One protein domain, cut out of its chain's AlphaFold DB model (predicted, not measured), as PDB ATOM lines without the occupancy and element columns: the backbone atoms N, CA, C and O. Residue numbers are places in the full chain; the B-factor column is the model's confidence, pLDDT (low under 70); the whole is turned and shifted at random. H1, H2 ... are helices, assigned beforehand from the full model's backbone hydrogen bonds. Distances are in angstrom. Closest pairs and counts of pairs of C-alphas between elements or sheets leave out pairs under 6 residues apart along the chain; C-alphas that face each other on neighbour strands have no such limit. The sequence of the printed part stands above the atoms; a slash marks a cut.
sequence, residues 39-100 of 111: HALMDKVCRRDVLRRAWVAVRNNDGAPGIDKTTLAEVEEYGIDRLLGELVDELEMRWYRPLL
ATOM      1  N   HIS A  39     -17.669  38.360  23.957       91.69
ATOM      2  CA  HIS A  39     -16.202  38.367  23.905       91.69
ATOM      3  C   HIS A  39     -15.603  37.299  22.972       91.69
ATOM      4  O   HIS A  39     -14.527  37.511  22.435       91.69
ATOM      5  N   ALA A  40     -16.330  36.204  22.726       93.19
ATOM      6  CA  ALA A  40     -15.911  35.085  21.872       93.19
ATOM      7  C   ALA A  40     -16.646  35.059  20.516       93.19
ATOM      8  O   ALA A  40     -16.901  33.995  19.948       93.19
ATOM      9  N   LEU A  41     -17.120  36.214  20.025       92.94
ATOM     10  CA  LEU A  41     -17.828  36.255  18.740       92.94
ATOM     11  C   LEU A  41     -16.889  35.923  17.575       92.94
ATOM     12  O   LEU A  41     -17.302  35.200  16.674       92.94
ATOM     13  N   MET A  42     -15.640  36.391  17.627       93.50
ATOM     14  CA  MET A  42     -14.650  36.101  16.586       93.50
ATOM     15  C   MET A  42     -14.299  34.616  16.530       93.50
ATOM     16  O   MET A  42     -14.391  34.032  15.457       93.50
ATOM     17  N   ASP A  43     -14.077  33.973  17.677       94.12
ATOM     18  CA  ASP A  43     -13.852  32.521  17.745       94.12
ATOM     19  C   ASP A  43     -15.011  31.743  17.106       94.12
ATOM     20  O   ASP A  43     -14.821  30.737  16.428       94.12
ATOM     21  N   LYS A  44     -16.250  32.228  17.282       94.56
ATOM     22  CA  LYS A  44     -17.438  31.632  16.659       94.56
ATOM     23  C   LYS A  44     -17.476  31.840  15.145       94.56
ATOM     24  O   LYS A  44     -17.976  30.954  14.460       94.56
ATOM     25  N   VAL A  45     -16.999  32.977  14.636       94.62
ATOM     26  CA  VAL A  45     -16.915  33.262  13.193       94.62
ATOM     27  C   VAL A  45     -15.857  32.382  12.525       94.62
ATOM     28  O   VAL A  45     -16.137  31.832  11.465       94.62
ATOM     29  N   CYS A  46     -14.706  32.175  13.171       95.88
ATOM     30  CA  CYS A  46     -13.609  31.348  12.655       95.88
ATOM     31  C   CYS A  46     -13.894  29.834  12.690       95.88
ATOM     32  O   CYS A  46     -13.123  29.036  12.161       95.88
ATOM     33  N   ARG A  47     -15.016  29.394  13.274       96.25
ATOM     34  CA  ARG A  47     -15.376  27.971  13.281       96.25
ATOM     35  C   ARG A  47     -15.536  27.424  11.863       96.25
ATOM     36  O   ARG A  47     -16.288  27.955  11.043       96.25
ATOM     37  N   ARG A  48     -14.937  26.256  11.624       95.00
ATOM     38  CA  ARG A  48     -14.966  25.568  10.326       95.00
ATOM     39  C   ARG A  48     -16.379  25.312   9.791       95.00
ATOM     40  O   ARG A  48     -16.605  25.451   8.592       95.00
ATOM     41  N   ASP A  49     -17.333  24.956  10.651       95.50
ATOM     42  CA  ASP A  49     -18.725  24.706  10.250       95.50
ATOM     43  C   ASP A  49     -19.462  25.990   9.835       95.50
ATOM     44  O   ASP A  49     -20.244  25.974   8.883       95.50
ATOM     45  N   VAL A  50     -19.160  27.113  10.491       97.00
ATOM     46  CA  VAL A  50     -19.680  28.443  10.141       97.00
ATOM     47  C   VAL A  50     -19.141  28.893   8.786       97.00
ATOM     48  O   VAL A  50     -19.933  29.247   7.911       97.00
ATOM     49  N   LEU A  51     -17.826  28.813   8.578       97.44
ATOM     50  CA  LEU A  51     -17.194  29.205   7.316       97.44
ATOM     51  C   LEU A  51     -17.616  28.309   6.147       97.44
ATOM     52  O   LEU A  51     -17.936  28.807   5.068       97.44
ATOM     53  N   ARG A  52     -17.731  26.994   6.363       97.00
ATOM     54  CA  ARG A  52     -18.242  26.075   5.336       97.00
ATOM     55  C   ARG A  52     -19.694  26.384   4.971       97.00
ATOM     56  O   ARG A  52     -20.039  26.375   3.792       97.00
ATOM     57  N   ARG A  53     -20.549  26.696   5.954       96.44
ATOM     58  CA  ARG A  53     -21.928  27.130   5.680       96.44
ATOM     59  C   ARG A  53     -21.964  28.449   4.901       96.44
ATOM     60  O   ARG A  53     -22.815  28.600   4.025       96.44
ATOM     61  N   ALA A  54     -21.067  29.386   5.210       96.38
ATOM     62  CA  ALA A  54     -20.947  30.646   4.481       96.38
ATOM     63  C   ALA A  54     -20.540  30.415   3.017       96.38
ATOM     64  O   ALA A  54     -21.187  30.958   2.126       96.38
ATOM     65  N   TRP A  55     -19.562  29.540   2.762       97.19
ATOM     66  CA  TRP A  55     -19.182  29.148   1.402       97.19
ATOM     67  C   TRP A  55     -20.361  28.578   0.605       97.19
ATOM     68  O   TRP A  55     -20.618  29.013  -0.513       97.19
ATOM     69  N   VAL A  56     -21.139  27.659   1.193       96.44
ATOM     70  CA  VAL A  56     -22.336  27.106   0.533       96.44
ATOM     71  C   VAL A  56     -23.327  28.213   0.157       96.44
ATOM     72  O   VAL A  56     -23.904  28.176  -0.926       96.44
ATOM     73  N   ALA A  57     -23.516  29.217   1.018       96.12
ATOM     74  CA  ALA A  57     -24.376  30.355   0.704       96.12
ATOM     75  C   ALA A  57     -23.818  31.214  -0.447       96.12
ATOM     76  O   ALA A  57     -24.587  31.627  -1.309       96.12
ATOM     77  N   VAL A  58     -22.501  31.448  -0.490       96.38
ATOM     78  CA  VAL A  58     -21.834  32.167  -1.592       96.38
ATOM     79  C   VAL A  58     -22.011  31.422  -2.913       96.38
ATOM     80  O   VAL A  58     -22.461  32.021  -3.885       96.38
ATOM     81  N   ARG A  59     -21.745  30.111  -2.927       96.38
ATOM     82  CA  ARG A  59     -21.932  29.260  -4.108       96.38
ATOM     83  C   ARG A  59     -23.375  29.299  -4.610       96.38
ATOM     84  O   ARG A  59     -23.602  29.466  -5.798       96.38
ATOM     85  N   ASN A  60     -24.350  29.173  -3.709       96.00
ATOM     86  CA  ASN A  60     -25.767  29.165  -4.078       96.00
ATOM     87  C   ASN A  60     -26.259  30.502  -4.647       96.00
ATOM     88  O   ASN A  60     -27.257  30.517  -5.361       96.00
ATOM     89  N   ASN A  61     -25.599  31.613  -4.310       93.94
ATOM     90  CA  ASN A  61     -25.928  32.919  -4.876       93.94
ATOM     91  C   ASN A  61     -25.415  33.085  -6.314       93.94
ATOM     92  O   ASN A  61     -25.880  34.002  -6.983       93.94
ATOM     93  N   ASP A  62     -24.458  32.253  -6.748       91.12
ATOM     94  CA  ASP A  62     -23.876  32.241  -8.099       91.12
ATOM     95  C   ASP A  62     -23.545  33.650  -8.632       91.12
ATOM     96  O   ASP A  62     -23.907  34.064  -9.734       91.12
ATOM     97  N   GLY A  63     -22.927  34.457  -7.764       88.25
ATOM     98  CA  GLY A  63     -22.662  35.865  -8.031       88.25
ATOM     99  C   GLY A  63     -21.532  36.081  -9.038       88.25
ATOM    100  O   GLY A  63     -20.590  35.296  -9.129       88.25
ATOM    101  N   ALA A  64     -21.582  37.208  -9.753       90.75
ATOM    102  CA  ALA A  64     -20.496  37.614 -10.639       90.75
ATOM    103  C   ALA A  64     -19.186  37.871  -9.854       90.75
ATOM    104  O   ALA A  64     -19.244  38.436  -8.757       90.75
ATOM    105  N   PRO A  65     -18.009  37.555 -10.433       91.88
ATOM    106  CA  PRO A  65     -16.717  37.803  -9.798       91.88
ATOM    107  C   PRO A  65     -16.477  39.267  -9.406       91.88
ATOM    108  O   PRO A  65     -16.932  40.208 -10.083       91.88
ATOM    109  N   GLY A  66     -15.711  39.437  -8.325       91.44
ATOM    110  CA  GLY A  66     -15.314  40.719  -7.750       91.44
ATOM    111  C   GLY A  66     -14.261  41.473  -8.569       91.44
ATOM    112  O   GLY A  66     -14.123  41.292  -9.779       91.44
ATOM    113  N   ILE A  67     -13.537  42.387  -7.910       92.38
ATOM    114  CA  ILE A  67     -12.439  43.155  -8.532       92.38
ATOM    115  C   ILE A  67     -11.233  42.254  -8.839       92.38
ATOM    116  O   ILE A  67     -10.565  42.454  -9.850       92.38
ATOM    117  N   ASP A  68     -10.995  41.258  -7.987       91.19
ATOM    118  CA  ASP A  68      -9.983  40.204  -8.138       91.19
ATOM    119  C   ASP A  68     -10.245  39.264  -9.325       91.19
ATOM    120  O   ASP A  68      -9.331  38.582  -9.776       91.19
ATOM    121  N   LYS A  69     -11.472  39.276  -9.865       93.50
ATOM    122  CA  LYS A  69     -11.960  38.415 -10.952       93.50
ATOM    123  C   LYS A  69     -11.997  36.924 -10.612       93.50
ATOM    124  O   LYS A  69     -12.349  36.147 -11.493       93.50
ATOM    125  N   THR A  70     -11.729  36.547  -9.365       95.00
ATOM    126  CA  THR A  70     -11.758  35.153  -8.930       95.00
ATOM    127  C   THR A  70     -13.176  34.592  -9.041       95.00
ATOM    128  O   THR A  70     -14.135  35.127  -8.480       95.00
ATOM    129  N   THR A  71     -13.312  33.515  -9.802       95.94
ATOM    130  CA  THR A  71     -14.564  32.800 -10.041       95.94
ATOM    131  C   THR A  71     -14.797  31.714  -8.992       95.94
ATOM    132  O   THR A  71     -13.870  31.240  -8.335       95.94
ATOM    133  N   LEU A  72     -16.048  31.259  -8.858       96.62
ATOM    134  CA  LEU A  72     -16.363  30.109  -8.004       96.62
ATOM    135  C   LEU A  72     -15.619  28.842  -8.459       96.62
ATOM    136  O   LEU A  72     -15.161  28.084  -7.612       96.62
ATOM    137  N   ALA A  73     -15.455  28.647  -9.773       96.38
ATOM    138  CA  ALA A  73     -14.733  27.506 -10.334       96.38
ATOM    139  C   ALA A  73     -13.246  27.517  -9.945       96.38
ATOM    140  O   ALA A  73     -12.729  26.499  -9.497       96.38
ATOM    141  N   GLU A  74     -12.585  28.676 -10.028       97.69
ATOM    142  CA  GLU A  74     -11.186  28.827  -9.602       97.69
ATOM    143  C   GLU A  74     -11.018  28.581  -8.096       97.69
ATOM    144  O   GLU A  74     -10.035  27.978  -7.678       97.69
ATOM    145  N   VAL A  75     -11.987  28.984  -7.264       97.25
ATOM    146  CA  VAL A  75     -11.971  28.659  -5.826       97.25
ATOM    147  C   VAL A  75     -12.140  27.158  -5.581       97.25
ATOM    148  O   VAL A  75     -11.482  26.593  -4.705       97.25
ATOM    149  N   GLU A  76     -13.029  26.502  -6.326       96.69
ATOM    150  CA  GLU A  76     -13.232  25.056  -6.223       96.69
ATOM    151  C   GLU A  76     -11.983  24.278  -6.647       96.69
ATOM    152  O   GLU A  76     -11.606  23.333  -5.953       96.69
ATOM    153  N   GLU A  77     -11.308  24.719  -7.711       98.06
ATOM    154  CA  GLU A  77     -10.031  24.169  -8.176       98.06
ATOM    155  C   GLU A  77      -8.891  24.418  -7.177       98.06
ATOM    156  O   GLU A  77      -8.132  23.500  -6.866       98.06
ATOM    157  N   TYR A  78      -8.803  25.626  -6.611       97.94
ATOM    158  CA  TYR A  78      -7.819  25.967  -5.575       97.94
ATOM    159  C   TYR A  78      -7.992  25.129  -4.298       97.94
ATOM    160  O   TYR A  78      -7.025  24.807  -3.599       97.94
ATOM    161  N   GLY A  79      -9.236  24.758  -4.005       98.06
ATOM    162  CA  GLY A  79      -9.619  23.942  -2.867       98.06
ATOM    163  C   GLY A  79     -10.283  24.769  -1.773       98.06
ATOM    164  O   GLY A  79      -9.644  25.524  -1.039       98.06
ATOM    165  N   ILE A  80     -11.583  24.536  -1.584       97.69
ATOM    166  CA  ILE A  80     -12.414  25.219  -0.580       97.69
ATOM    167  C   ILE A  80     -11.819  25.079   0.824       97.69
ATOM    168  O   ILE A  80     -11.751  26.036   1.588       97.69
ATOM    169  N   ASP A  81     -11.386  23.873   1.186       97.62
ATOM    170  CA  ASP A  81     -10.871  23.597   2.526       97.62
ATOM    171  C   ASP A  81      -9.537  24.284   2.819       97.62
ATOM    172  O   ASP A  81      -9.267  24.601   3.982       97.62
ATOM    173  N   ARG A  82      -8.742  24.521   1.776       98.06
ATOM    174  CA  ARG A  82      -7.505  25.291   1.845       98.06
ATOM    175  C   ARG A  82      -7.816  26.773   2.004       98.06
ATOM    176  O   ARG A  82      -7.387  27.362   2.989       98.06
ATOM    177  N   LEU A  83      -8.641  27.327   1.111       97.56
ATOM    178  CA  LEU A  83      -9.061  28.729   1.167       97.56
ATOM    179  C   LEU A  83      -9.648  29.090   2.537       97.56
ATOM    180  O   LEU A  83      -9.293  30.102   3.130       97.56
ATOM    181  N   LEU A  84     -10.552  28.256   3.060       97.94
ATOM    182  CA  LEU A  84     -11.165  28.509   4.363       97.94
ATOM    183  C   LEU A  84     -10.166  28.387   5.521       97.94
ATOM    184  O   LEU A  84     -10.390  29.018   6.545       97.94
ATOM    185  N   GLY A  85      -9.111  27.577   5.391       97.69
ATOM    186  CA  GLY A  85      -8.032  27.507   6.380       97.69
ATOM    187  C   GLY A  85      -7.206  28.790   6.401       97.69
ATOM    188  O   GLY A  85      -7.092  29.417   7.445       97.69
ATOM    189  N   GLU A  86      -6.752  29.231   5.228       97.44
ATOM    190  CA  GLU A  86      -5.997  30.482   5.065       97.44
ATOM    191  C   GLU A  86      -6.807  31.691   5.571       97.44
ATOM    192  O   GLU A  86      -6.288  32.538   6.294       97.44
ATOM    193  N   LEU A  87      -8.118  31.722   5.299       96.44
ATOM    194  CA  LEU A  87      -9.011  32.753   5.831       96.44
ATOM    195  C   LEU A  87      -9.107  32.728   7.367       96.44
ATOM    196  O   LEU A  87      -9.191  33.789   7.982       96.44
ATOM    197  N   VAL A  88      -9.132  31.548   7.999       96.81
ATOM    198  CA  VAL A  88      -9.115  31.452   9.472       96.81
ATOM    199  C   VAL A  88      -7.828  32.054  10.016       96.81
ATOM    200  O   VAL A  88      -7.905  32.908  10.899       96.81
ATOM    201  N   ASP A  89      -6.685  31.675   9.449       96.38
ATOM    202  CA  ASP A  89      -5.378  32.165   9.886       96.38
ATOM    203  C   ASP A  89      -5.308  33.699   9.775       96.38
ATOM    204  O   ASP A  89      -4.946  34.387  10.732       96.38
ATOM    205  N   GLU A  90      -5.756  34.268   8.653       96.44
ATOM    206  CA  GLU A  90      -5.808  35.722   8.461       96.44
ATOM    207  C   GLU A  90      -6.745  36.436   9.446       96.44
ATOM    208  O   GLU A  90      -6.443  37.546   9.904       96.44
ATOM    209  N   LEU A  91      -7.899  35.840   9.764       94.69
ATOM    210  CA  LEU A  91      -8.860  36.409  10.710       94.69
ATOM    211  C   LEU A  91      -8.327  36.369  12.147       94.69
ATOM    212  O   LEU A  91      -8.464  37.359  12.873       94.69
ATOM    213  N   GLU A  92      -7.696  35.266  12.549       93.56
ATOM    214  CA  GLU A  92      -7.103  35.097  13.880       93.56
ATOM    215  C   GLU A  92      -5.887  36.010  14.078       93.56
ATOM    216  O   GLU A  92      -5.774  36.678  15.111       93.56
ATOM    217  N   MET A  93      -5.038  36.145  13.056       95.19
ATOM    218  CA  MET A  93      -3.888  37.058  13.062       95.19
ATOM    219  C   MET A  93      -4.282  38.531  12.860       95.19
ATOM    220  O   MET A  93      -3.438  39.424  12.957       95.19
ATOM    221  N   ARG A  94      -5.572  38.818  12.622       92.75
ATOM    222  CA  ARG A  94      -6.113  40.156  12.310       92.75
ATOM    223  C   ARG A  94      -5.463  40.808  11.084       92.75
ATOM    224  O   ARG A  94      -5.340  42.034  11.013       92.75
ATOM    225  N   TRP A  95      -5.059  39.992  10.120       95.50
ATOM    226  CA  TRP A  95      -4.448  40.423   8.863       95.50
ATOM    227  C   TRP A  95      -5.431  40.470   7.706       95.50
ATOM    228  O   TRP A  95      -5.135  41.112   6.702       95.50
ATOM    229  N   TYR A  96      -6.617  39.885   7.872       93.62
ATOM    230  CA  TYR A  96      -7.667  39.966   6.870       93.62
ATOM    231  C   TYR A  96      -7.985  41.425   6.495       93.62
ATOM    232  O   TYR A  96      -8.375  42.247   7.339       93.62
ATOM    233  N   ARG A  97      -7.838  41.749   5.206       92.31
ATOM    234  CA  ARG A  97      -8.185  43.051   4.627       92.31
ATOM    235  C   ARG A  97      -9.172  42.845   3.479       92.31
ATOM    236  O   ARG A  97      -8.777  42.331   2.436       92.31
ATOM    237  N   PRO A  98     -10.445  43.249   3.635       89.88
ATOM    238  CA  PRO A  98     -11.417  43.094   2.564       89.88
ATOM    239  C   PRO A  98     -11.052  43.985   1.373       89.88
ATOM    240  O   PRO A  98     -10.695  45.155   1.541       89.88
ATOM    241  N   LEU A  99     -11.185  43.437   0.165       88.94
ATOM    242  CA  LEU A  99     -11.069  44.208  -1.067       88.94
ATOM    243  C   LEU A  99     -12.277  45.136  -1.244       88.94
ATOM    244  O   LEU A  99     -13.368  44.904  -0.715       88.94
ATOM    245  N   LEU A 100     -12.086  46.199  -2.024       87.50
ATOM    246  CA  LEU A 100     -13.173  47.101  -2.392       87.50
ATOM    247  C   LEU A 100     -14.246  46.354  -3.202       87.50
ATOM    248  O   LEU A 100     -13.943  45.498  -4.033       87.50
TER     249      LEU A 100
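What this domain is: This is residues 39 to 100 of the 111 residues of an uncharacterized protein of Gandjariella thermophila (UniProt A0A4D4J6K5). What shape do these atoms make? Three helices make a triangle with few contacts: H2 and H4, the longer two, slant past each other, and H3 stands between the end of H2 and the start of H4. H1 adds length beyond the start of H2, and residues 93 to 100 fold back after H4. What are its size and make-up? The printed part has 62 residues with four named helices, H1 to H4 in chain order, and no named strand, and its class is all helix. It is elongated, 35 by 23 by 18 A, and only just compact, close to loose, with a radius of gyration of the C-alphas of 12.3 A.

How they stand to each other: What touches H2, residues 48 to 61? H4, residues 80 to 92, only just touches it, with 3 pairs of C-alphas within 8 A, through residues 48 to 52 of H2 and residue 84 of H4 alone. The closest C-alphas are those of Leu 51 and Leu 84, 6.7 A apart; the tilt is steep, 60 degrees, opposite ways. Where is H3, residues 72 to 78? It is close to H2 but not clearly touching, the closest C-alphas being those of Arg 59 and Leu 72, 6.8 A apart, at a steep tilt of 41 degrees, opposite ways. It is also close to H4 but not clearly touching, with the C-alphas of Val 75 and Leu 83 closest at 7.6 A, and about perpendicular at 86 degrees. And H1, residues 41 to 45? It is close to H2 but not clearly touching, with the C-alphas of Val 45 and Leu 51 closest at 7.1 A; it is near H4 and apart from H3. Are the helix backbones whole? In H1, H2, H3 and H4 every O i to N i+4 pair is within hydrogen-bond range.

Where its parts are: How long are the helices? H2 measures 20.1 A from first to last C-alpha, H4 18.3 A, H3 9.8 A and H1 6.4 A. Where are anchor points? H1 begins at C-alpha 41 (-17.828, 36.255, 18.740), and H4 ends at C-alpha 92 (-7.103, 35.097, 13.880).

The domain as a whole: How far does it reach? The two C-alphas farthest apart, those of His 39 and Ala 73, are 36.0 A apart. Is anything cut, long or uncertain? The printed part has no cut; the links H1 to H2 and H3 to H4 are tight, H2 to H3 is short, and no printed residue is under 70 in pLDDT.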